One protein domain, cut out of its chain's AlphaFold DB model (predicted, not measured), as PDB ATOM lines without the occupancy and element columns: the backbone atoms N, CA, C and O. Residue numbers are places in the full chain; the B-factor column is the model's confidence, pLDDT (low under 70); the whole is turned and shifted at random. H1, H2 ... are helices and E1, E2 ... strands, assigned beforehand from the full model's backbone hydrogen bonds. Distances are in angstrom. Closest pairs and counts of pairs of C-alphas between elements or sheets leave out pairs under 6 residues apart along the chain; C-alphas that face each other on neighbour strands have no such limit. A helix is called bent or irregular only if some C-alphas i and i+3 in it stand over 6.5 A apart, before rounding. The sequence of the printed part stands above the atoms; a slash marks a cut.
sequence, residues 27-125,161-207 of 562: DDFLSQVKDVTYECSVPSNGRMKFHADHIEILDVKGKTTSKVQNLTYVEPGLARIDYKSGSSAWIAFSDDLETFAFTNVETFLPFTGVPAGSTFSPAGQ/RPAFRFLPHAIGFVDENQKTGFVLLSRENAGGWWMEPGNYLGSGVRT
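What this domain is: This is residues 27 to 125 and 161 to 207 of the 562 residues of an uncharacterized protein of Verrucomicrobiales bacterium (UniProt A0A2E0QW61). A nine-strand sheet, E4 E3 E2 E1 E14 E8 E7 E6 E5, curls round into a loose barrel, bridged where E4 runs on into E5, with the short helix H1 at one end. A second sheet, E9 E13 E12 E11 E10, packs on the outside of this barrel over E8 and E7, making a sandwich, two sheets face to face. The printed part has 146 residues, with one named helix followed by fourteen named strands; both sheets are antiparallel and the class is mostly strand. The whole is compact, with a radius of gyration of the C-alphas of 14.8 A, and spans 43 by 36 by 30 A.

How they stand to each other: H1, residues 27 to 33, is on the nine-strand sheet and over none of its strands, but only just: two of its C-alphas fall on E5, residues 71 to 75. Every O i to N i+4 pair of H1 is within hydrogen-bond range. E1, residues 37 to 40, E2, 47 to 50, E3, 55 to 58, and E4, 64 to 68, form a meander, each strand the antiparallel neighbour of the one before; N 48 and O 38 are 2.8 A apart, N 56 and O 49 2.9 A, N 68 and O 55 2.8 A. E4 runs on into E5 at 57 degrees. E5, E6, residues 78 to 82, E7, 88 to 93, and E8, 99 to 105, form a second meander, with N 80 to O 72 at 2.8 A, N 91 to O 79 at 2.8 A and N 103 to O 90 at 3.0 A. E9, residues 109 to 111, is an edge strand of the other sheet. E10, residues 161 to 167, E11, 170 to 174, E12, 180 to 185, and E13, 192 to 198, form a third meander, with N 172 to O 164 at 2.9 A, N 183 to O 171 at 2.8 A and N 195 to O 182 at 2.9 A. N 194 of E13 and O 109 of E9 are 2.8 A apart. E14, residues 201 to 206, has E1 and E8 as neighbours, with N 205 to O 39 at 2.9 A and N 102 to O 202 at 2.8 A. The larger sheet is a folded sheet, bent back on itself: E4 E3 E2 E1 E14 face E7 E6 E5, with E8 as the hinge. Between the two sheets, the closest C-alphas of E8 and E13 are those of Val 105 and Gly 198, 4.6 A apart.

Where its parts are: H1 begins at C-alpha 27, (141.630, 47.221, 39.504). E8 measures 20.1 A from first to last C-alpha, E10 and E14 17.6 A each. E14 ends at C-alpha 206, (128.642, 59.263, 30.235).

The domain as a whole: The farthest C-alphas, of Lys 61 and Gly 113, are 46.3 A apart. Residues 126 to 160 are not printed; C-alphas 125 and 161 are 19.1 A apart across the cut. No link printed whole is long. Residues 43 to 45, 123 to 124 and 197 to 198 have pLDDT under 70.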
ATOM      1  N   ASP A  27     142.789  47.554  38.666       87.88
ATOM      2  CA  ASP A  27     141.630  47.221  39.504       87.88
ATOM      3  C   ASP A  27     140.864  48.473  39.951       87.88
ATOM      4  O   ASP A  27     139.629  48.487  39.933       87.88
ATOM      5  N   ASP A  28     141.584  49.542  40.306       87.25
ATOM      6  CA  ASP A  28     140.986  50.833  40.653       87.25
ATOM      7  C   ASP A  28     140.231  51.427  39.456       87.25
ATOM      8  O   ASP A  28     139.036  51.710  39.554       87.25
ATOM      9  N   PHE A  29     140.876  51.492  38.288       90.19
ATOM     10  CA  PHE A  29     140.232  51.947  37.056       90.19
ATOM     11  C   PHE A  29     138.980  51.121  36.714       90.19
ATOM     12  O   PHE A  29     137.908  51.682  36.474       90.19
ATOM     13  N   LEU A  30     139.082  49.787  36.758       90.31
ATOM     14  CA  LEU A  30     137.964  48.873  36.517       90.31
ATOM     15  C   LEU A  30     136.788  49.135  37.455       90.31
ATOM     16  O   LEU A  30     135.639  49.102  37.014       90.31
ATOM     17  N   SER A  31     137.052  49.415  38.732       89.88
ATOM     18  CA  SER A  31     136.003  49.702  39.714       89.88
ATOM     19  C   SER A  31     135.192  50.960  39.376       89.88
ATOM     20  O   SER A  31     134.007  51.023  39.705       89.88
ATOM     21  N   GLN A  32     135.803  51.922  38.677       90.12
ATOM     22  CA  GLN A  32     135.193  53.203  38.325       90.12
ATOM     23  C   GLN A  32     134.451  53.172  36.984       90.12
ATOM     24  O   GLN A  32     133.467  53.892  36.823       90.12
ATOM     25  N   VAL A  33     134.888  52.345  36.027       90.06
ATOM     26  CA  VAL A  33     134.226  52.222  34.711       90.06
ATOM     27  C   VAL A  33     133.208  51.086  34.647       90.06
ATOM     28  O   VAL A  33     132.336  51.083  33.771       90.06
ATOM     29  N   LYS A  34     133.288  50.117  35.564       90.62
ATOM     30  CA  LYS A  34     132.359  48.992  35.610       90.62
ATOM     31  C   LYS A  34     130.935  49.476  35.859       90.62
ATOM     32  O   LYS A  34     130.659  50.284  36.737       90.62
ATOM     33  N   ASP A  35     130.018  48.921  35.080       90.50
ATOM     34  CA  ASP A  35     128.595  49.216  35.095       90.50
ATOM     35  C   ASP A  35     128.224  50.675  34.748       90.50
ATOM     36  O   ASP A  35     127.041  51.032  34.778       90.50
ATOM     37  N   VAL A  36     129.188  51.497  34.319       92.62
ATOM     38  CA  VAL A  36     128.941  52.857  33.829       92.62
ATOM     39  C   VAL A  36     128.473  52.809  32.379       92.62
ATOM     40  O   VAL A  36     128.984  52.046  31.557       92.62
ATOM     41  N   THR A  37     127.463  53.624  32.069       94.56
ATOM     42  CA  THR A  37     126.867  53.704  30.733       94.56
ATOM     43  C   THR A  37     127.299  54.978  30.017       94.56
ATOM     44  O   THR A  37     127.175  56.081  30.551       94.56
ATOM     45  N   TYR A  38     127.740  54.816  28.775       94.81
ATOM     46  CA  TYR A  38     128.140  55.893  27.881       94.81
ATOM     47  C   TYR A  38     127.254  55.905  26.644       94.81
ATOM     48  O   TYR A  38     126.948  54.857  26.080       94.81
ATOM     49  N   GLU A  39     126.866  57.087  26.198       93.44
ATOM     50  CA  GLU A  39     126.322  57.308  24.863       93.44
ATOM     51  C   GLU A  39     127.487  57.532  23.893       93.44
ATOM     52  O   GLU A  39     128.434  58.226  24.250       93.44
ATOM     53  N   CYS A  40     127.446  56.954  22.685       91.81
ATOM     54  CA  CYS A  40     128.618  56.913  21.787       91.81
ATOM     55  C   CYS A  40     128.286  57.311  20.346       91.81
ATOM     56  O   CYS A  40     127.190  57.037  19.874       91.81
ATOM     57  N   SER A  41     129.217  57.855  19.567       90.62
ATOM     58  CA  SER A  41     128.929  58.342  18.205       90.62
ATOM     59  C   SER A  41     128.674  57.255  17.136       90.62
ATOM     60  O   SER A  41     128.357  57.586  15.994       90.62
ATOM     61  N   VAL A  42     128.683  55.959  17.484       81.31
ATOM     62  CA  VAL A  42     128.527  54.826  16.540       81.31
ATOM     63  C   VAL A  42     127.141  54.667  15.890       81.31
ATOM     64  O   VAL A  42     126.127  54.747  16.583       81.31
ATOM     65  N   PRO A  43     127.063  54.303  14.592       65.62
ATOM     66  CA  PRO A  43     125.848  54.360  13.758       65.62
ATOM     67  C   PRO A  43     124.685  53.421  14.138       65.62
ATOM     68  O   PRO A  43     123.648  53.445  13.479       65.62
ATOM     69  N   SER A  44     124.799  52.627  15.205       62.25
ATOM     70  CA  SER A  44     123.750  51.720  15.686       62.25
ATOM     71  C   SER A  44     123.613  51.789  17.212       62.25
ATOM     72  O   SER A  44     124.161  50.945  17.914       62.25
ATOM     73  N   ASN A  45     122.899  52.812  17.710       62.69
ATOM     74  CA  ASN A  45     122.500  53.019  19.118       62.69
ATOM     75  C   ASN A  45     123.538  52.559  20.154       62.69
ATOM     76  O   ASN A  45     123.258  51.696  20.982       62.69
ATOM     77  N   GLY A  46     124.749  53.107  20.096       72.31
ATOM     78  CA  GLY A  46     125.843  52.640  20.942       72.31
ATOM     79  C   GLY A  46     125.773  53.188  22.350       72.31
ATOM     80  O   GLY A  46     126.671  53.923  22.740       72.31
ATOM     81  N   ARG A  47     124.735  52.845  23.111       90.75
ATOM     82  CA  ARG A  47     124.838  52.954  24.561       90.75
ATOM     83  C   ARG A  47     125.654  51.782  25.049       90.75
ATOM     84  O   ARG A  47     125.209  50.644  24.937       90.75
ATOM     85  N   MET A  48     126.857  52.069  25.510       93.06
ATOM     86  CA  MET A  48     127.827  51.072  25.925       93.06
ATOM     87  C   MET A  48     127.891  51.063  27.438       93.06
ATOM     88  O   MET A  48     128.185  52.086  28.054       93.06
ATOM     89  N   LYS A  49     127.602  49.908  28.029       95.06
ATOM     90  CA  LYS A  49     127.824  49.659  29.445       95.06
ATOM     91  C   LYS A  49     129.023  48.736  29.595       95.06
ATOM     92  O   LYS A  49     128.999  47.607  29.101       95.06
ATOM     93  N   PHE A  50     130.072  49.244  30.227       93.88
ATOM     94  CA  PHE A  50     131.346  48.545  30.353       93.88
ATOM     95  C   PHE A  50     131.320  47.586  31.544       93.88
ATOM     96  O   PHE A  50     130.841  47.931  32.622       93.88
ATOM     97  N   HIS A  51     131.831  46.375  31.347       93.81
ATOM     98  CA  HIS A  51     132.024  45.359  32.383       93.81
ATOM     99  C   HIS A  51     133.483  44.909  32.388       93.81
ATOM    100  O   HIS A  51     134.262  45.332  31.546       93.81
ATOM    101  N   ALA A  52     133.856  44.021  33.309       91.25
ATOM    102  CA  ALA A  52     135.239  43.554  33.427       91.25
ATOM    103  C   ALA A  52     135.758  42.810  32.175       91.25
ATOM    104  O   ALA A  52     136.945  42.876  31.881       91.25
ATOM    105  N   ASP A  53     134.884  42.105  31.451       92.19
ATOM    106  CA  ASP A  53     135.245  41.188  30.357       92.19
ATOM    107  C   ASP A  53     134.405  41.371  29.075       92.19
ATOM    108  O   ASP A  53     134.648  40.715  28.055       92.19
ATOM    109  N   HIS A  54     133.420  42.272  29.092       93.81
ATOM    110  CA  HIS A  54     132.548  42.538  27.950       93.81
ATOM    111  C   HIS A  54     131.932  43.942  27.994       93.81
ATOM    112  O   HIS A  54     131.958  44.630  29.010       93.81
ATOM    113  N   ILE A  55     131.317  44.357  26.885       94.12
ATOM    114  CA  ILE A  55     130.488  45.567  26.805       94.12
ATOM    115  C   ILE A  55     129.057  45.158  26.470       94.12
ATOM    116  O   ILE A  55     128.818  44.400  25.528       94.12
ATOM    117  N   GLU A  56     128.081  45.669  27.211       94.31
ATOM    118  CA  GLU A  56     126.673  45.566  26.836       94.31
ATOM    119  C   GLU A  56     126.279  46.751  25.957       94.31
ATOM    120  O   GLU A  56     126.499  47.906  26.316       94.31
ATOM    121  N   ILE A  57     125.668  46.459  24.810       92.56
ATOM    122  CA  ILE A  57     125.015  47.469  23.979       92.56
ATOM    123  C   ILE A  57     123.557  47.540  24.408       92.56
ATOM    124  O   ILE A  57     122.882  46.507  24.459       92.56
ATOM    125  N   LEU A  58     123.079  48.738  24.728       91.12
ATOM    126  CA  LEU A  58     121.746  48.960  25.276       91.12
ATOM    127  C   LEU A  58     120.832  49.662  24.258       91.12
ATOM    128  O   LEU A  58     121.239  50.608  23.585       91.12
ATOM    129  N   ASP A  59     119.557  49.260  24.197       85.94
ATOM    130  CA  ASP A  59     118.510  50.035  23.510       85.94
ATOM    131  C   ASP A  59     118.221  51.346  24.250       85.94
ATOM    132  O   ASP A  59     118.826  51.599  25.278       85.94
ATOM    133  N   VAL A  60     117.264  52.167  23.800       77.38
ATOM    134  CA  VAL A  60     116.875  53.438  24.457       77.38
ATOM    135  C   VAL A  60     116.204  53.282  25.831       77.38
ATOM    136  O   VAL A  60     116.127  54.246  26.588       77.38
ATOM    137  N   LYS A  61     115.744  52.080  26.197       82.44
ATOM    138  CA  LYS A  61     115.128  51.769  27.501       82.44
ATOM    139  C   LYS A  61     116.121  51.188  28.509       82.44
ATOM    140  O   LYS A  61     115.763  50.988  29.662       82.44
ATOM    141  N   GLY A  62     117.356  50.940  28.083       85.31
ATOM    142  CA  GLY A  62     118.440  50.428  28.923       85.31
ATOM    143  C   GLY A  62     118.501  48.907  28.915       85.31
ATOM    144  O   GLY A  62     119.208  48.316  29.722       85.31
ATOM    145  N   LYS A  63     117.756  48.261  28.014       90.44
ATOM    146  CA  LYS A  63     117.782  46.814  27.853       90.44
ATOM    147  C   LYS A  63     118.941  46.430  26.948       90.44
ATOM    148  O   LYS A  63     119.079  46.970  25.852       90.44
ATOM    149  N   THR A  64     119.713  45.436  27.368       93.44
ATOM    150  CA  THR A  64     120.777  44.845  26.555       93.44
ATOM    151  C   THR A  64     120.218  44.282  25.248       93.44
ATOM    152  O   THR A  64     119.374  43.382  25.256       93.44
ATOM    153  N   THR A  65     120.696  44.808  24.121       91.81
ATOM    154  CA  THR A  65     120.393  44.322  22.767       91.81
ATOM    155  C   THR A  65     121.451  43.358  22.259       91.81
ATOM    156  O   THR A  65     121.135  42.441  21.507       91.81
ATOM    157  N   SER A  66     122.705  43.549  22.667       91.94
ATOM    158  CA  SER A  66     123.825  42.681  22.304       91.94
ATOM    159  C   SER A  66     124.970  42.815  23.305       91.94
ATOM    160  O   SER A  66     125.017  43.766  24.082       91.94
ATOM    161  N   LYS A  67     125.908  41.865  23.271       92.75
ATOM    162  CA  LYS A  67     127.143  41.903  24.061       92.75
ATOM    163  C   LYS A  67     128.351  41.839  23.138       92.75
ATOM    164  O   LYS A  67     128.411  40.958  22.282       92.75
ATOM    165  N   VAL A  68     129.295  42.748  23.331       90.69
ATOM    166  CA  VAL A  68     130.611  42.711  22.696       90.69
ATOM    167  C   VAL A  68     131.557  41.992  23.651       90.69
ATOM    168  O   VAL A  68     131.791  42.463  24.757       90.69
ATOM    169  N   GLN A  69     132.013  40.811  23.244       91.31
ATOM    170  CA  GLN A  69     132.905  39.939  24.018       91.31
ATOM    171  C   GLN A  69     134.375  40.247  23.697       91.31
ATOM    172  O   GLN A  69     134.645  41.007  22.767       91.31
ATOM    173  N   ASN A  70     135.309  39.604  24.407       92.56
ATOM    174  CA  ASN A  70     136.763  39.768  24.238       92.56
ATOM    175  C   ASN A  70     137.254  41.190  24.557       92.56
ATOM    176  O   ASN A  70     138.123  41.723  23.863       92.56
ATOM    177  N   LEU A  71     136.678  41.809  25.588       94.19
ATOM    178  CA  LEU A  71     137.181  43.069  26.116       94.19
ATOM    179  C   LEU A  71     138.411  42.786  26.980       94.19
ATOM    180  O   LEU A  71     138.356  41.975  27.900       94.19
ATOM    181  N   THR A  72     139.505  43.477  26.688       94.94
ATOM    182  CA  THR A  72     140.723  43.479  27.498       94.94
ATOM    183  C   THR A  72     141.052  44.913  27.866       94.94
ATOM    184  O   THR A  72     141.104  45.781  27.000       94.94
ATOM    185  N   TYR A  73     141.307  45.165  29.141       93.62
ATOM    186  CA  TYR A  73     141.847  46.441  29.585       93.62
ATOM    187  C   TYR A  73     143.369  46.356  29.573       93.62
ATOM    188  O   TYR A  73     143.949  45.547  30.292       93.62
ATOM    189  N   VAL A  74     143.985  47.113  28.667       92.50
ATOM    190  CA  VAL A  74     145.415  47.015  28.337       92.50
ATOM    191  C   VAL A  74     146.259  47.669  29.426       92.50
ATOM    192  O   VAL A  74     147.270  47.115  29.837       92.50
ATOM    193  N   GLU A  75     145.805  48.828  29.887       91.75
ATOM    194  CA  GLU A  75     146.348  49.627  30.984       91.75
ATOM    195  C   GLU A  75     145.201  50.511  31.524       91.75
ATOM    196  O   GLU A  75     144.155  50.621  30.864       91.75
ATOM    197  N   PRO A  76     145.330  51.138  32.707       90.00
ATOM    198  CA  PRO A  76     144.330  52.071  33.208       90.00
ATOM    199  C   PRO A  76     144.000  53.147  32.171       90.00
ATOM    200  O   PRO A  76     144.893  53.766  31.603       90.00
ATOM    201  N   GLY A  77     142.714  53.361  31.890       90.94
ATOM    202  CA  GLY A  77     142.276  54.321  30.874       90.94
ATOM    203  C   GLY A  77     142.301  53.811  29.428       90.94
ATOM    204  O   GLY A  77     141.915  54.570  28.538       90.94
ATOM    205  N   LEU A  78     142.692  52.557  29.169       93.19
ATOM    206  CA  LEU A  78     142.752  51.998  27.816       93.19
ATOM    207  C   LEU A  78     142.145  50.595  27.725       93.19
ATOM    208  O   LEU A  78     142.612  49.638  28.344       93.19
ATOM    209  N   ALA A  79     141.122  50.453  26.886       94.00
ATOM    210  CA  ALA A  79     140.476  49.181  26.601       94.00
ATOM    211  C   ALA A  79     140.613  48.787  25.128       94.00
ATOM    212  O   ALA A  79     140.657  49.631  24.232       94.00
ATOM    213  N   ARG A  80     140.638  47.481  24.881       93.50
ATOM    214  CA  ARG A  80     140.752  46.860  23.566       93.50
ATOM    215  C   ARG A  80     139.706  45.767  23.407       93.50
ATOM    216  O   ARG A  80     139.445  45.003  24.330       93.50
ATOM    217  N   ILE A  81     139.136  45.675  22.215       92.38
ATOM    218  CA  ILE A  81     138.203  44.626  21.813       92.38
ATOM    219  C   ILE A  81     138.801  43.903  20.618       92.38
ATOM    220  O   ILE A  81     139.060  44.539  19.597       92.38
ATOM    221  N   ASP A  82     138.967  42.589  20.719       91.06
ATOM    222  CA  ASP A  82     139.457  41.761  19.616       91.06
ATOM    223  C   ASP A  82     138.313  41.046  18.890       91.06
ATOM    224  O   ASP A  82     137.600  40.199  19.449       91.06
ATOM    225  N   TYR A  83     138.147  41.373  17.608       88.00
ATOM    226  CA  TYR A  83     137.133  40.766  16.758       88.00
ATOM    227  C   TYR A  83     137.660  39.500  16.081       88.00
ATOM    228  O   TYR A  83     138.826  39.382  15.714       88.00
ATOM    229  N   LYS A  84     136.752  38.552  15.816       87.00
ATOM    230  CA  LYS A  84     137.076  37.300  15.107       87.00
ATOM    231  C   LYS A  84     137.610  37.516  13.686       87.00
ATOM    232  O   LYS A  84     138.236  36.616  13.141       87.00
ATOM    233  N   SER A  85     137.346  38.679  13.092       84.94
ATOM    234  CA  SER A  85     137.896  39.104  11.800       84.94
ATOM    235  C   SER A  85     139.403  39.367  11.834       84.94
ATOM    236  O   SER A  85     139.994  39.517  10.772       84.94
ATOM    237  N   GLY A  86     140.014  39.453  13.020       84.75
ATOM    238  CA  GLY A  86     141.408  39.863  13.204       84.75
ATOM    239  C   GLY A  86     141.592  41.372  13.382       84.75
ATOM    240  O   GLY A  86     142.685  41.805  13.724       84.75
ATOM    241  N   SER A  87     140.534  42.171  13.204       87.62
ATOM    242  CA  SER A  87     140.533  43.598  13.544       87.62
ATOM    243  C   SER A  87     140.307  43.818  15.043       87.62
ATOM    244  O   SER A  87     139.800  42.941  15.747       87.62
ATOM    245  N   SER A  88     140.631  45.017  15.529       89.31
ATOM    246  CA  SER A  88     140.398  45.411  16.922       89.31
ATOM    247  C   SER A  88     139.741  46.786  17.034       89.31
ATOM    248  O   SER A  88     139.843  47.607  16.124       89.31
ATOM    249  N   ALA A  89     139.046  47.038  18.144       89.75
ATOM    250  CA  ALA A  89     138.642  48.383  18.546       89.75
ATOM    251  C   ALA A  89     139.434  48.808  19.779       89.75
ATOM    252  O   ALA A  89     139.580  48.014  20.705       89.75
ATOM    253  N   TRP A  90     139.895  50.052  19.804       92.50
ATOM    254  CA  TRP A  90     140.624  50.627  20.933       92.50
ATOM    255  C   TRP A  90     139.855  51.812  21.484       92.50
ATOM    256  O   TRP A  90     139.423  52.661  20.707       92.50
ATOM    257  N   ILE A  91     139.682  51.849  22.802       93.44
ATOM    258  CA  ILE A  91     138.886  52.832  23.535       93.44
ATOM    259  C   ILE A  91     139.787  53.469  24.591       93.44
ATOM    260  O   ILE A  91     140.170  52.810  25.557       93.44
ATOM    261  N   ALA A  92     140.115  54.744  24.404       93.62
ATOM    262  CA  ALA A  92     140.883  55.545  25.348       93.62
ATOM    263  C   ALA A  92     139.933  56.440  26.148       93.62
ATOM    264  O   ALA A  92     139.150  57.179  25.557       93.62
ATOM    265  N   PHE A  93     139.992  56.379  27.474       93.81
ATOM    266  CA  PHE A  93     139.151  57.171  28.373       93.81
ATOM    267  C   PHE A  93     139.823  58.495  28.746       93.81
ATOM    268  O   PHE A  93     141.055  58.577  28.813       93.81
ATOM    269  N   SER A  94     139.013  59.528  28.995       91.94
ATOM    270  CA  SER A  94     139.474  60.769  29.624       91.94
ATOM    271  C   SER A  94     139.873  60.533  31.079       91.94
ATOM    272  O   SER A  94     139.421  59.578  31.708       91.94
ATOM    273  N   ASP A  95     140.698  61.421  31.632       87.06
ATOM    274  CA  ASP A  95     141.174  61.305  33.018       87.06
ATOM    275  C   ASP A  95     140.041  61.411  34.044       87.06
ATOM    276  O   ASP A  95     140.096  60.799  35.100       87.06
ATOM    277  N   ASP A  96     138.979  62.144  33.723       89.31
ATOM    278  CA  ASP A  96     137.772  62.246  34.549       89.31
ATOM    279  C   ASP A  96     136.764  61.104  34.314       89.31
ATOM    280  O   ASP A  96     135.703  61.070  34.943       89.31
ATOM    281  N   LEU A  97     137.065  60.184  33.388       91.31
ATOM    282  CA  LEU A  97     136.191  59.102  32.927       91.31
ATOM    283  C   LEU A  97     134.827  59.562  32.398       91.31
ATOM    284  O   LEU A  97     133.937  58.737  32.177       91.31
ATOM    285  N   GLU A  98     134.614  60.858  32.174       93.25
ATOM    286  CA  GLU A  98     133.345  61.376  31.671       93.25
ATOM    287  C   GLU A  98     133.169  61.111  30.183       93.25
ATOM    288  O   GLU A  98     132.039  61.053  29.693       93.25
ATOM    289  N   THR A  99     134.271  60.891  29.471       95.12
ATOM    290  CA  THR A  99     134.284  60.668  28.032       95.12
ATOM    291  C   THR A  99     135.292  59.609  27.629       95.12
ATOM    292  O   THR A  99     136.148  59.182  28.404       95.12
ATOM    293  N   PHE A 100     135.192  59.177  26.382       94.69
ATOM    294  CA  PHE A 100     136.230  58.390  25.747       94.69
ATOM    295  C   PHE A 100     136.311  58.719  24.262       94.69
ATOM    296  O   PHE A 100     135.360  59.228  23.664       94.69
ATOM    297  N   ALA A 101     137.433  58.360  23.661       93.19
ATOM    298  CA  ALA A 101     137.651  58.331  22.229       93.19
ATOM    299  C   ALA A 101     137.906  56.893  21.797       93.19
ATOM    300  O   ALA A 101     138.424  56.091  22.575       93.19
ATOM    301  N   PHE A 102     137.542  56.539  20.572       90.69
ATOM    302  CA  PHE A 102     137.797  55.191  20.100       90.69
ATOM    303  C   PHE A 102     138.002  55.111  18.589       90.69
ATOM    304  O   PHE A 102     137.548  55.965  17.826       90.69
ATOM    305  N   THR A 103     138.661  54.038  18.167       89.06
ATOM    306  CA  THR A 103     138.930  53.732  16.762       89.06
ATOM    307  C   THR A 103     138.787  52.235  16.492       89.06
ATOM    308  O   THR A 103     138.998  51.416  17.389       89.06
ATOM    309  N   ASN A 104     138.430  51.869  15.260       87.12
ATOM    310  CA  ASN A 104     138.515  50.490  14.765       87.12
ATOM    311  C   ASN A 104     139.725  50.370  13.848       87.12
ATOM    312  O   ASN A 104     139.842  51.167  12.924       87.12
ATOM    313  N   VAL A 105     140.582  49.376  14.062       87.62
ATOM    314  CA  VAL A 105     141.878  49.270  13.381       87.62
ATOM    315  C   VAL A 105     142.131  47.834  12.926       87.62
ATOM    316  O   VAL A 105     141.813  46.873  13.634       87.62
ATOM    317  N   GLU A 106     142.676  47.681  11.722       83.62
ATOM    318  CA  GLU A 106     143.121  46.380  11.201       83.62
ATOM    319  C   GLU A 106     144.547  46.060  11.653       83.62
ATOM    320  O   GLU A 106     144.846  44.923  12.010       83.62
ATOM    321  N   THR A 107     145.408  47.077  11.698       82.19
ATOM    322  CA  THR A 107     146.801  46.973  12.130       82.19
ATOM    323  C   THR A 107     147.151  48.097  13.100       82.19
ATOM    324  O   THR A 107     146.551  49.171  13.090       82.19
ATOM    325  N   PHE A 108     148.118  47.842  13.975       86.44
ATOM    326  CA  PHE A 108     148.704  48.853  14.845       86.44
ATOM    327  C   PHE A 108     150.176  48.526  15.078       86.44
ATOM    328  O   PHE A 108     150.571  47.358  15.065       86.44
ATOM    329  N   LEU A 109     150.976  49.561  15.303       86.12
ATOM    330  CA  LEU A 109     152.407  49.462  15.548       86.12
ATOM    331  C   LEU A 109     152.737  50.195  16.852       86.12
ATOM    332  O   LEU A 109     152.404  51.378  16.975       86.12
ATOM    333  N   PRO A 110     153.350  49.529  17.846       86.12
ATOM    334  CA  PRO A 110     153.848  50.226  19.018       86.12
ATOM    335  C   PRO A 110     155.049  51.101  18.632       86.12
ATOM    336  O   PRO A 110     155.849  50.721  17.781       86.12
ATOM    337  N   PHE A 111     155.198  52.249  19.280       87.31
ATOM    338  CA  PHE A 111     156.395  53.086  19.199       87.31
ATOM    339  C   PHE A 111     156.941  53.354  20.599       87.31
ATOM    340  O   PHE A 111     156.213  53.230  21.582       87.31
ATOM    341  N   THR A 112     158.215  53.732  20.693       82.31
ATOM    342  CA  THR A 112     158.920  54.014  21.957       82.31
ATOM    343  C   THR A 112     159.531  55.418  21.954       82.31
ATOM    344  O   THR A 112     159.449  56.138  20.965       82.31
ATOM    345  N   GLY A 113     160.147  55.838  23.063       76.00
ATOM    346  CA  GLY A 113     160.915  57.093  23.122       76.00
ATOM    347  C   GLY A 113     160.140  58.328  23.592       76.00
ATOM    348  O   GLY A 113     160.729  59.397  23.720       76.00
ATOM    349  N   VAL A 114     158.856  58.179  23.923       84.31
ATOM    350  CA  VAL A 114     158.077  59.178  24.672       84.31
ATOM    351  C   VAL A 114     157.991  58.720  26.135       84.31
ATOM    352  O   VAL A 114     157.729  57.540  26.353       84.31
ATOM    353  N   PRO A 115     158.226  59.572  27.152       85.25
ATOM    354  CA  PRO A 115     158.105  59.159  28.552       85.25
ATOM    355  C   PRO A 115     156.708  58.617  28.887       85.25
ATOM    356  O   PRO A 115     155.711  59.115  28.362       85.25
ATOM    357  N   ALA A 116     156.634  57.632  29.784       83.88
ATOM    358  CA  ALA A 116     155.361  57.108  30.283       83.88
ATOM    359  C   ALA A 116     154.506  58.223  30.905       83.88
ATOM    360  O   ALA A 116     155.042  59.116  31.567       83.88
ATOM    361  N   GLY A 117     153.194  58.186  30.672       79.81
ATOM    362  CA  GLY A 117     152.264  59.178  31.216       79.81
ATOM    363  C   GLY A 117     152.296  60.533  30.504       79.81
ATOM    364  O   GLY A 117     151.624  61.466  30.939       79.81
ATOM    365  N   SER A 118     153.046  60.667  29.405       85.25
ATOM    366  CA  SER A 118     153.051  61.906  28.621       85.25
ATOM    367  C   SER A 118     151.682  62.172  27.990       85.25
ATOM    368  O   SER A 118     151.013  61.261  27.498       85.25
ATOM    369  N   THR A 119     151.299  63.444  27.938       88.19
ATOM    370  CA  THR A 119     150.153  63.947  27.171       88.19
ATOM    371  C   THR A 119     150.644  64.697  25.944       88.19
ATOM    372  O   THR A 119     151.694  65.341  25.980       88.19
ATOM    373  N   PHE A 120     149.846  64.713  24.883       85.88
ATOM    374  CA  PHE A 120     150.029  65.684  23.818       85.88
ATOM    375  C   PHE A 120     149.821  67.098  24.369       85.88
ATOM    376  O   PHE A 120     148.863  67.352  25.097       85.88
ATOM    377  N   SER A 121     150.715  68.024  24.013       81.38
ATOM    378  CA  SER A 121     150.579  69.453  24.331       81.38
ATOM    379  C   SER A 121     149.170  69.961  24.013       81.38
ATOM    380  O   SER A 121     148.657  69.617  22.941       81.38
ATOM    381  N   PRO A 122     148.562  70.790  24.879       76.19
ATOM    382  CA  PRO A 122     147.284  71.428  24.589       76.19
ATOM    383  C   PRO A 122     147.322  72.227  23.283       76.19
ATOM    384  O   PRO A 122     148.391  72.663  22.842       76.19
ATOM    385  N   ALA A 123     146.149  72.444  22.682       67.50
ATOM    386  CA  ALA A 123     146.030  73.264  21.481       67.50
ATOM    387  C   ALA A 123     146.630  74.666  21.715       67.50
ATOM    388  O   ALA A 123     146.376  75.302  22.740       67.50
ATOM    389  N   GLY A 124     147.468  75.126  20.788       69.44
ATOM    390  CA  GLY A 124     148.160  76.411  20.826       69.44
ATOM    391  C   GLY A 124     149.379  76.462  21.752       69.44
ATOM    392  O   GLY A 124     150.007  77.515  21.852       69.44
ATOM    393  N   GLN A 125     149.732  75.364  22.437       73.69
ATOM    394  CA  GLN A 125     150.788  75.350  23.463       73.69
ATOM    395  C   GLN A 125     152.049  74.561  23.085       73.69
ATOM    396  O   GLN A 125     152.978  74.476  23.889       73.69
ATOM    397  N   ARG A 161     148.549  65.755   7.531       88.94
ATOM    398  CA  ARG A 161     147.298  65.040   7.794       88.94
ATOM    399  C   ARG A 161     146.427  65.834   8.759       88.94
ATOM    400  O   ARG A 161     146.951  66.238   9.795       88.94
ATOM    401  N   PRO A 162     145.124  66.032   8.492       89.00
ATOM    402  CA  PRO A 162     144.214  66.598   9.482       89.00
ATOM    403  C   PRO A 162     144.263  65.788  10.779       89.00
ATOM    404  O   PRO A 162     144.252  64.557  10.723       89.00
ATOM    405  N   ALA A 163     144.319  66.474  11.917       89.38
ATOM    406  CA  ALA A 163     144.376  65.888  13.250       89.38
ATOM    407  C   ALA A 163     143.167  66.321  14.079       89.38
ATOM    408  O   ALA A 163     142.758  67.475  14.009       89.38
ATOM    409  N   PHE A 164     142.647  65.412  14.900       90.19
ATOM    410  CA  PHE A 164     141.491  65.628  15.764       90.19
ATOM    411  C   PHE A 164     141.872  65.287  17.199       90.19
ATOM    412  O   PHE A 164     142.163  64.131  17.530       90.19
ATOM    413  N   ARG A 165     141.871  66.292  18.071       87.38
ATOM    414  CA  ARG A 165     142.306  66.144  19.462       87.38
ATOM    415  C   ARG A 165     141.172  65.666  20.350       87.38
ATOM    416  O   ARG A 165     140.554  66.450  21.056       87.38
ATOM    417  N   PHE A 166     140.885  64.370  20.300       87.44
ATOM    418  CA  PHE A 166     139.812  63.818  21.120       87.44
ATOM    419  C   PHE A 166     140.158  63.805  22.610       87.44
ATOM    420  O   PHE A 166     139.269  64.055  23.410       87.44
ATOM    421  N   LEU A 167     141.401  63.488  22.994       89.50
ATOM    422  CA  LEU A 167     141.833  63.433  24.398       89.50
ATOM    423  C   LEU A 167     143.313  63.827  24.543       89.50
ATOM    424  O   LEU A 167     144.065  63.698  23.575       89.50
ATOM    425  N   PRO A 168     143.780  64.193  25.755       86.56
ATOM    426  CA  PRO A 168     145.194  64.490  26.009       86.56
ATOM    427  C   PRO A 168     146.164  63.384  25.570       86.56
ATOM    428  O   PRO A 168     147.277  63.678  25.153       86.56
ATOM    429  N   HIS A 169     145.744  62.117  25.612       88.19
ATOM    430  CA  HIS A 169     146.558  60.967  25.199       88.19
ATOM    431  C   HIS A 169     146.145  60.373  23.846       88.19
ATOM    432  O   HIS A 169     146.685  59.340  23.455       88.19
ATOM    433  N   ALA A 170     145.177  60.971  23.142       91.00
ATOM    434  CA  ALA A 170     144.552  60.351  21.979       91.00
ATOM    435  C   ALA A 170     144.274  61.349  20.848       91.00
ATOM    436  O   ALA A 170     143.435  62.247  20.973       91.00
ATOM    437  N   ILE A 171     144.952  61.148  19.718       91.25
ATOM    438  CA  ILE A 171     144.845  61.995  18.527       91.25
ATOM    439  C   ILE A 171     144.319  61.153  17.372       91.25
ATOM    440  O   ILE A 171     144.949  60.180  16.964       91.25
ATOM    441  N   GLY A 172     143.180  61.552  16.815       91.38
ATOM    442  CA  GLY A 172     142.712  61.028  15.539       91.38
ATOM    443  C   GLY A 172     143.345  61.752  14.367       91.38
ATOM    444  O   GLY A 172     143.732  62.907  14.491       91.38
ATOM    445  N   PHE A 173     143.436  61.090  13.220       90.31
ATOM    446  CA  PHE A 173     143.849  61.731  11.977       90.31
ATOM    447  C   PHE A 173     143.197  61.085  10.756       90.31
ATOM    448  O   PHE A 173     142.638  59.990  10.849       90.31
ATOM    449  N   VAL A 174     143.275  61.760   9.608       86.44
ATOM    450  CA  VAL A 174     142.868  61.217   8.300       86.44
ATOM    451  C   VAL A 174     144.104  60.983   7.434       86.44
ATOM    452  O   VAL A 174     144.964  61.856   7.344       86.44
ATOM    453  N   ASP A 175     144.211  59.807   6.818       81.88
ATOM    454  CA  ASP A 175     145.289  59.469   5.887       81.88
ATOM    455  C   ASP A 175     145.004  59.954   4.451       81.88
ATOM    456  O   ASP A 175     143.932  60.477   4.134       81.88
ATOM    457  N   GLU A 176     145.968  59.761   3.548       77.25
ATOM    458  CA  GLU A 176     145.835  60.135   2.132       77.25
ATOM    459  C   GLU A 176     144.688  59.422   1.391       77.25
ATOM    460  O   GLU A 176     144.170  59.935   0.401       77.25
ATOM    461  N   ASN A 177     144.248  58.264   1.889       78.12
ATOM    462  CA  ASN A 177     143.173  57.455   1.322       78.12
ATOM    463  C   ASN A 177     141.814  57.759   1.972       78.12
ATOM    464  O   ASN A 177     140.856  56.996   1.795       78.12
ATOM    465  N   GLN A 178     141.711  58.852   2.739       76.25
ATOM    466  CA  GLN A 178     140.515  59.231   3.492       76.25
ATOM    467  C   GLN A 178     140.086  58.172   4.524       76.25
ATOM    468  O   GLN A 178     138.909  58.086   4.901       76.25
ATOM    469  N   LYS A 179     141.010  57.320   4.972       82.81
ATOM    470  CA  LYS A 179     140.817  56.437   6.123       82.81
ATOM    471  C   LYS A 179     141.253  57.155   7.387       82.81
ATOM    472  O   LYS A 179     142.003  58.124   7.354       82.81
ATOM    473  N   THR A 180     140.744  56.692   8.513       84.00
ATOM    474  CA  THR A 180     141.073  57.285   9.801       84.00
ATOM    475  C   THR A 180     142.134  56.487  10.523       84.00
ATOM    476  O   THR A 180     142.047  55.258  10.572       84.00
ATOM    477  N   GLY A 181     143.070  57.191  11.143       87.69
ATOM    478  CA  GLY A 181     144.042  56.622  12.059       87.69
ATOM    479  C   GLY A 181     143.952  57.228  13.453       87.69
ATOM    480  O   GLY A 181     143.226  58.198  13.691       87.69
ATOM    481  N   PHE A 182     144.673  56.615  14.386       90.50
ATOM    482  CA  PHE A 182     144.714  57.032  15.781       90.50
ATOM    483  C   PHE A 182     146.133  56.899  16.327       90.50
ATOM    484  O   PHE A 182     146.798  55.890  16.095       90.50
ATOM    485  N   VAL A 183     146.588  57.915  17.050       91.50
ATOM    486  CA  VAL A 183     147.832  57.889  17.817       91.50
ATOM    487  C   VAL A 183     147.469  57.928  19.291       91.50
ATOM    488  O   VAL A 183     146.798  58.858  19.744       91.50
ATOM    489  N   LEU A 184     147.923  56.919  20.027       91.94
ATOM    490  CA  LEU A 184     147.716  56.794  21.465       91.94
ATOM    491  C   LEU A 184     149.047  56.857  22.196       91.94
ATOM    492  O   LEU A 184     149.961  56.128  21.827       91.94
ATOM    493  N   LEU A 185     149.141  57.679  23.239       90.88
ATOM    494  CA  LEU A 185     150.252  57.635  24.192       90.88
ATOM    495  C   LEU A 185     149.903  56.699  25.343       90.88
ATOM    496  O   LEU A 185     148.785  56.745  25.857       90.88
ATOM    497  N   SER A 186     150.866  55.870  25.742       89.12
ATOM    498  CA  SER A 186     150.698  54.993  26.896       89.12
ATOM    499  C   SER A 186     150.809  55.787  28.199       89.12
ATOM    500  O   SER A 186     151.665  56.663  28.369       89.12
ATOM    501  N   ARG A 187     149.916  55.466  29.135       87.31
ATOM    502  CA  ARG A 187     149.894  56.026  30.488       87.31
ATOM    503  C   ARG A 187     150.928  55.351  31.392       87.31
ATOM    504  O   ARG A 187     151.474  56.014  32.266       87.31
ATOM    505  N   GLU A 188     151.232  54.074  31.160       85.69
ATOM    506  CA  GLU A 188     152.134  53.284  32.014       85.69
ATOM    507  C   GLU A 188     153.521  53.047  31.406       85.69
ATOM    508  O   GLU A 188     154.517  52.955  32.127       85.69
ATOM    509  N   ASN A 189     153.610  52.952  30.082       85.94
ATOM    510  CA  ASN A 189     154.818  52.557  29.370       85.94
ATOM    511  C   ASN A 189     155.379  53.714  28.548       85.94
ATOM    512  O   ASN A 189     154.663  54.598  28.085       85.94
ATOM    513  N   ALA A 190     156.694  53.699  28.331       87.81
ATOM    514  CA  ALA A 190     157.309  54.650  27.420       87.81
ATOM    515  C   ALA A 190     156.835  54.381  25.982       87.81
ATOM    516  O   ALA A 190     157.026  53.279  25.465       87.81
ATOM    517  N   GLY A 191     156.283  55.399  25.323       89.69
ATOM    518  CA  GLY A 191     155.806  55.328  23.949       89.69
ATOM    519  C   GLY A 191     154.290  55.232  23.824       89.69
ATOM    520  O   GLY A 191     153.552  55.928  24.522       89.69
ATOM    521  N   GLY A 192     153.820  54.426  22.874       91.81
ATOM    522  CA  GLY A 192     152.408  54.381  22.514       91.81
ATOM    523  C   GLY A 192     152.116  53.519  21.292       91.81
ATOM    524  O   GLY A 192     152.902  52.644  20.938       91.81
ATOM    525  N   TRP A 193     150.985  53.774  20.636       92.25
ATOM    526  CA  TRP A 193     150.523  53.024  19.470       92.25
ATOM    527  C   TRP A 193     150.157  53.948  18.313       92.25
ATOM    528  O   TRP A 193     149.378  54.889  18.471       92.25
ATOM    529  N   TRP A 194     150.692  53.636  17.138       90.38
ATOM    530  CA  TRP A 194     150.292  54.202  15.858       90.38
ATOM    531  C   TRP A 194     149.340  53.241  15.156       90.38
ATOM    532  O   TRP A 194     149.677  52.073  14.947       90.38
ATOM    533  N   MET A 195     148.145  53.711  14.806       88.25
ATOM    534  CA  MET A 195     147.101  52.858  14.252       88.25
ATOM    535  C   MET A 195     146.612  53.364  12.897       88.25
ATOM    536  O   MET A 195     145.928  54.382  12.807       88.25
ATOM    537  N   GLU A 196     146.911  52.591  11.859       78.06
ATOM    538  CA  GLU A 196     146.397  52.707  10.490       78.06
ATOM    539  C   GLU A 196     145.949  51.300  10.057       78.06
ATOM    540  O   GLU A 196     146.601  50.345  10.474       78.06
ATOM    541  N   PRO A 197     144.933  51.068   9.203       65.94
ATOM    542  CA  PRO A 197     143.805  51.886   8.769       65.94
ATOM    543  C   PRO A 197     142.490  51.477   9.467       65.94
ATOM    544  O   PRO A 197     142.160  50.295   9.588       65.94
ATOM    545  N   GLY A 198     141.692  52.471   9.849       69.56
ATOM    546  CA  GLY A 198     140.312  52.322  10.299       69.56
ATOM    547  C   GLY A 198     139.313  53.021   9.384       69.56
ATOM    548  O   GLY A 198     139.658  53.939   8.642       69.56
ATOM    549  N   ASN A 199     138.041  52.628   9.459       71.50
ATOM    550  CA  ASN A 199     136.950  53.353   8.787       71.50
ATOM    551  C   ASN A 199     136.248  54.369   9.697       71.50
ATOM    552  O   ASN A 199     135.382  55.107   9.222       71.50
ATOM    553  N   TYR A 200     136.555  54.361  10.996       77.50
ATOM    554  CA  TYR A 200     135.782  55.105  11.972       77.50
ATOM    555  C   TYR A 200     136.614  55.614  13.145       77.50
ATOM    556  O   TYR A 200     137.286  54.825  13.809       77.50
ATOM    557  N   LEU A 201     136.460  56.909  13.426       87.25
ATOM    558  CA  LEU A 201     136.785  57.525  14.705       87.25
ATOM    559  C   LEU A 201     135.486  57.843  15.415       87.25
ATOM    560  O   LEU A 201     134.526  58.306  14.802       87.25
ATOM    561  N   GLY A 202     135.447  57.626  16.713       88.56
ATOM    562  CA  GLY A 202     134.301  58.026  17.492       88.56
ATOM    563  C   GLY A 202     134.675  58.418  18.896       88.56
ATOM    564  O   GLY A 202     135.834  58.423  19.301       88.56
ATOM    565  N   SER A 203     133.643  58.752  19.640       93.62
ATOM    566  CA  SER A 203     133.745  59.194  21.011       93.62
ATOM    567  C   SER A 203     132.508  58.757  21.777       93.62
ATOM    568  O   SER A 203     131.488  58.381  21.187       93.62
ATOM    569  N   GLY A 204     132.602  58.793  23.097       94.50
ATOM    570  CA  GLY A 204     131.480  58.579  23.988       94.50
ATOM    571  C   GLY A 204     131.507  59.540  25.160       94.50
ATOM    572  O   GLY A 204     132.546  60.111  25.482       94.50
ATOM    573  N   VAL A 205     130.347  59.725  25.776       95.50
ATOM    574  CA  VAL A 205     130.147  60.545  26.971       95.50
ATOM    575  C   VAL A 205     129.226  59.811  27.931       95.50
ATOM    576  O   VAL A 205     128.275  59.150  27.500       95.50
ATOM    577  N   ARG A 206     129.497  59.894  29.232       94.44
ATOM    578  CA  ARG A 206     128.642  59.263  30.235       94.44
ATOM    579  C   ARG A 206     127.215  59.790  30.134       94.44
ATOM    580  O   ARG A 206     126.982  60.992  29.985       94.44
ATOM    581  N   THR A 207     126.237  58.895  30.251       90.50
ATOM    582  CA  THR A 207     124.823  59.264  30.080       90.50
ATOM    583  C   THR A 207     124.292  60.175  31.185       90.50
ATOM    584  O   THR A 207     123.332  60.898  30.953       90.50
TER     585      THR A 207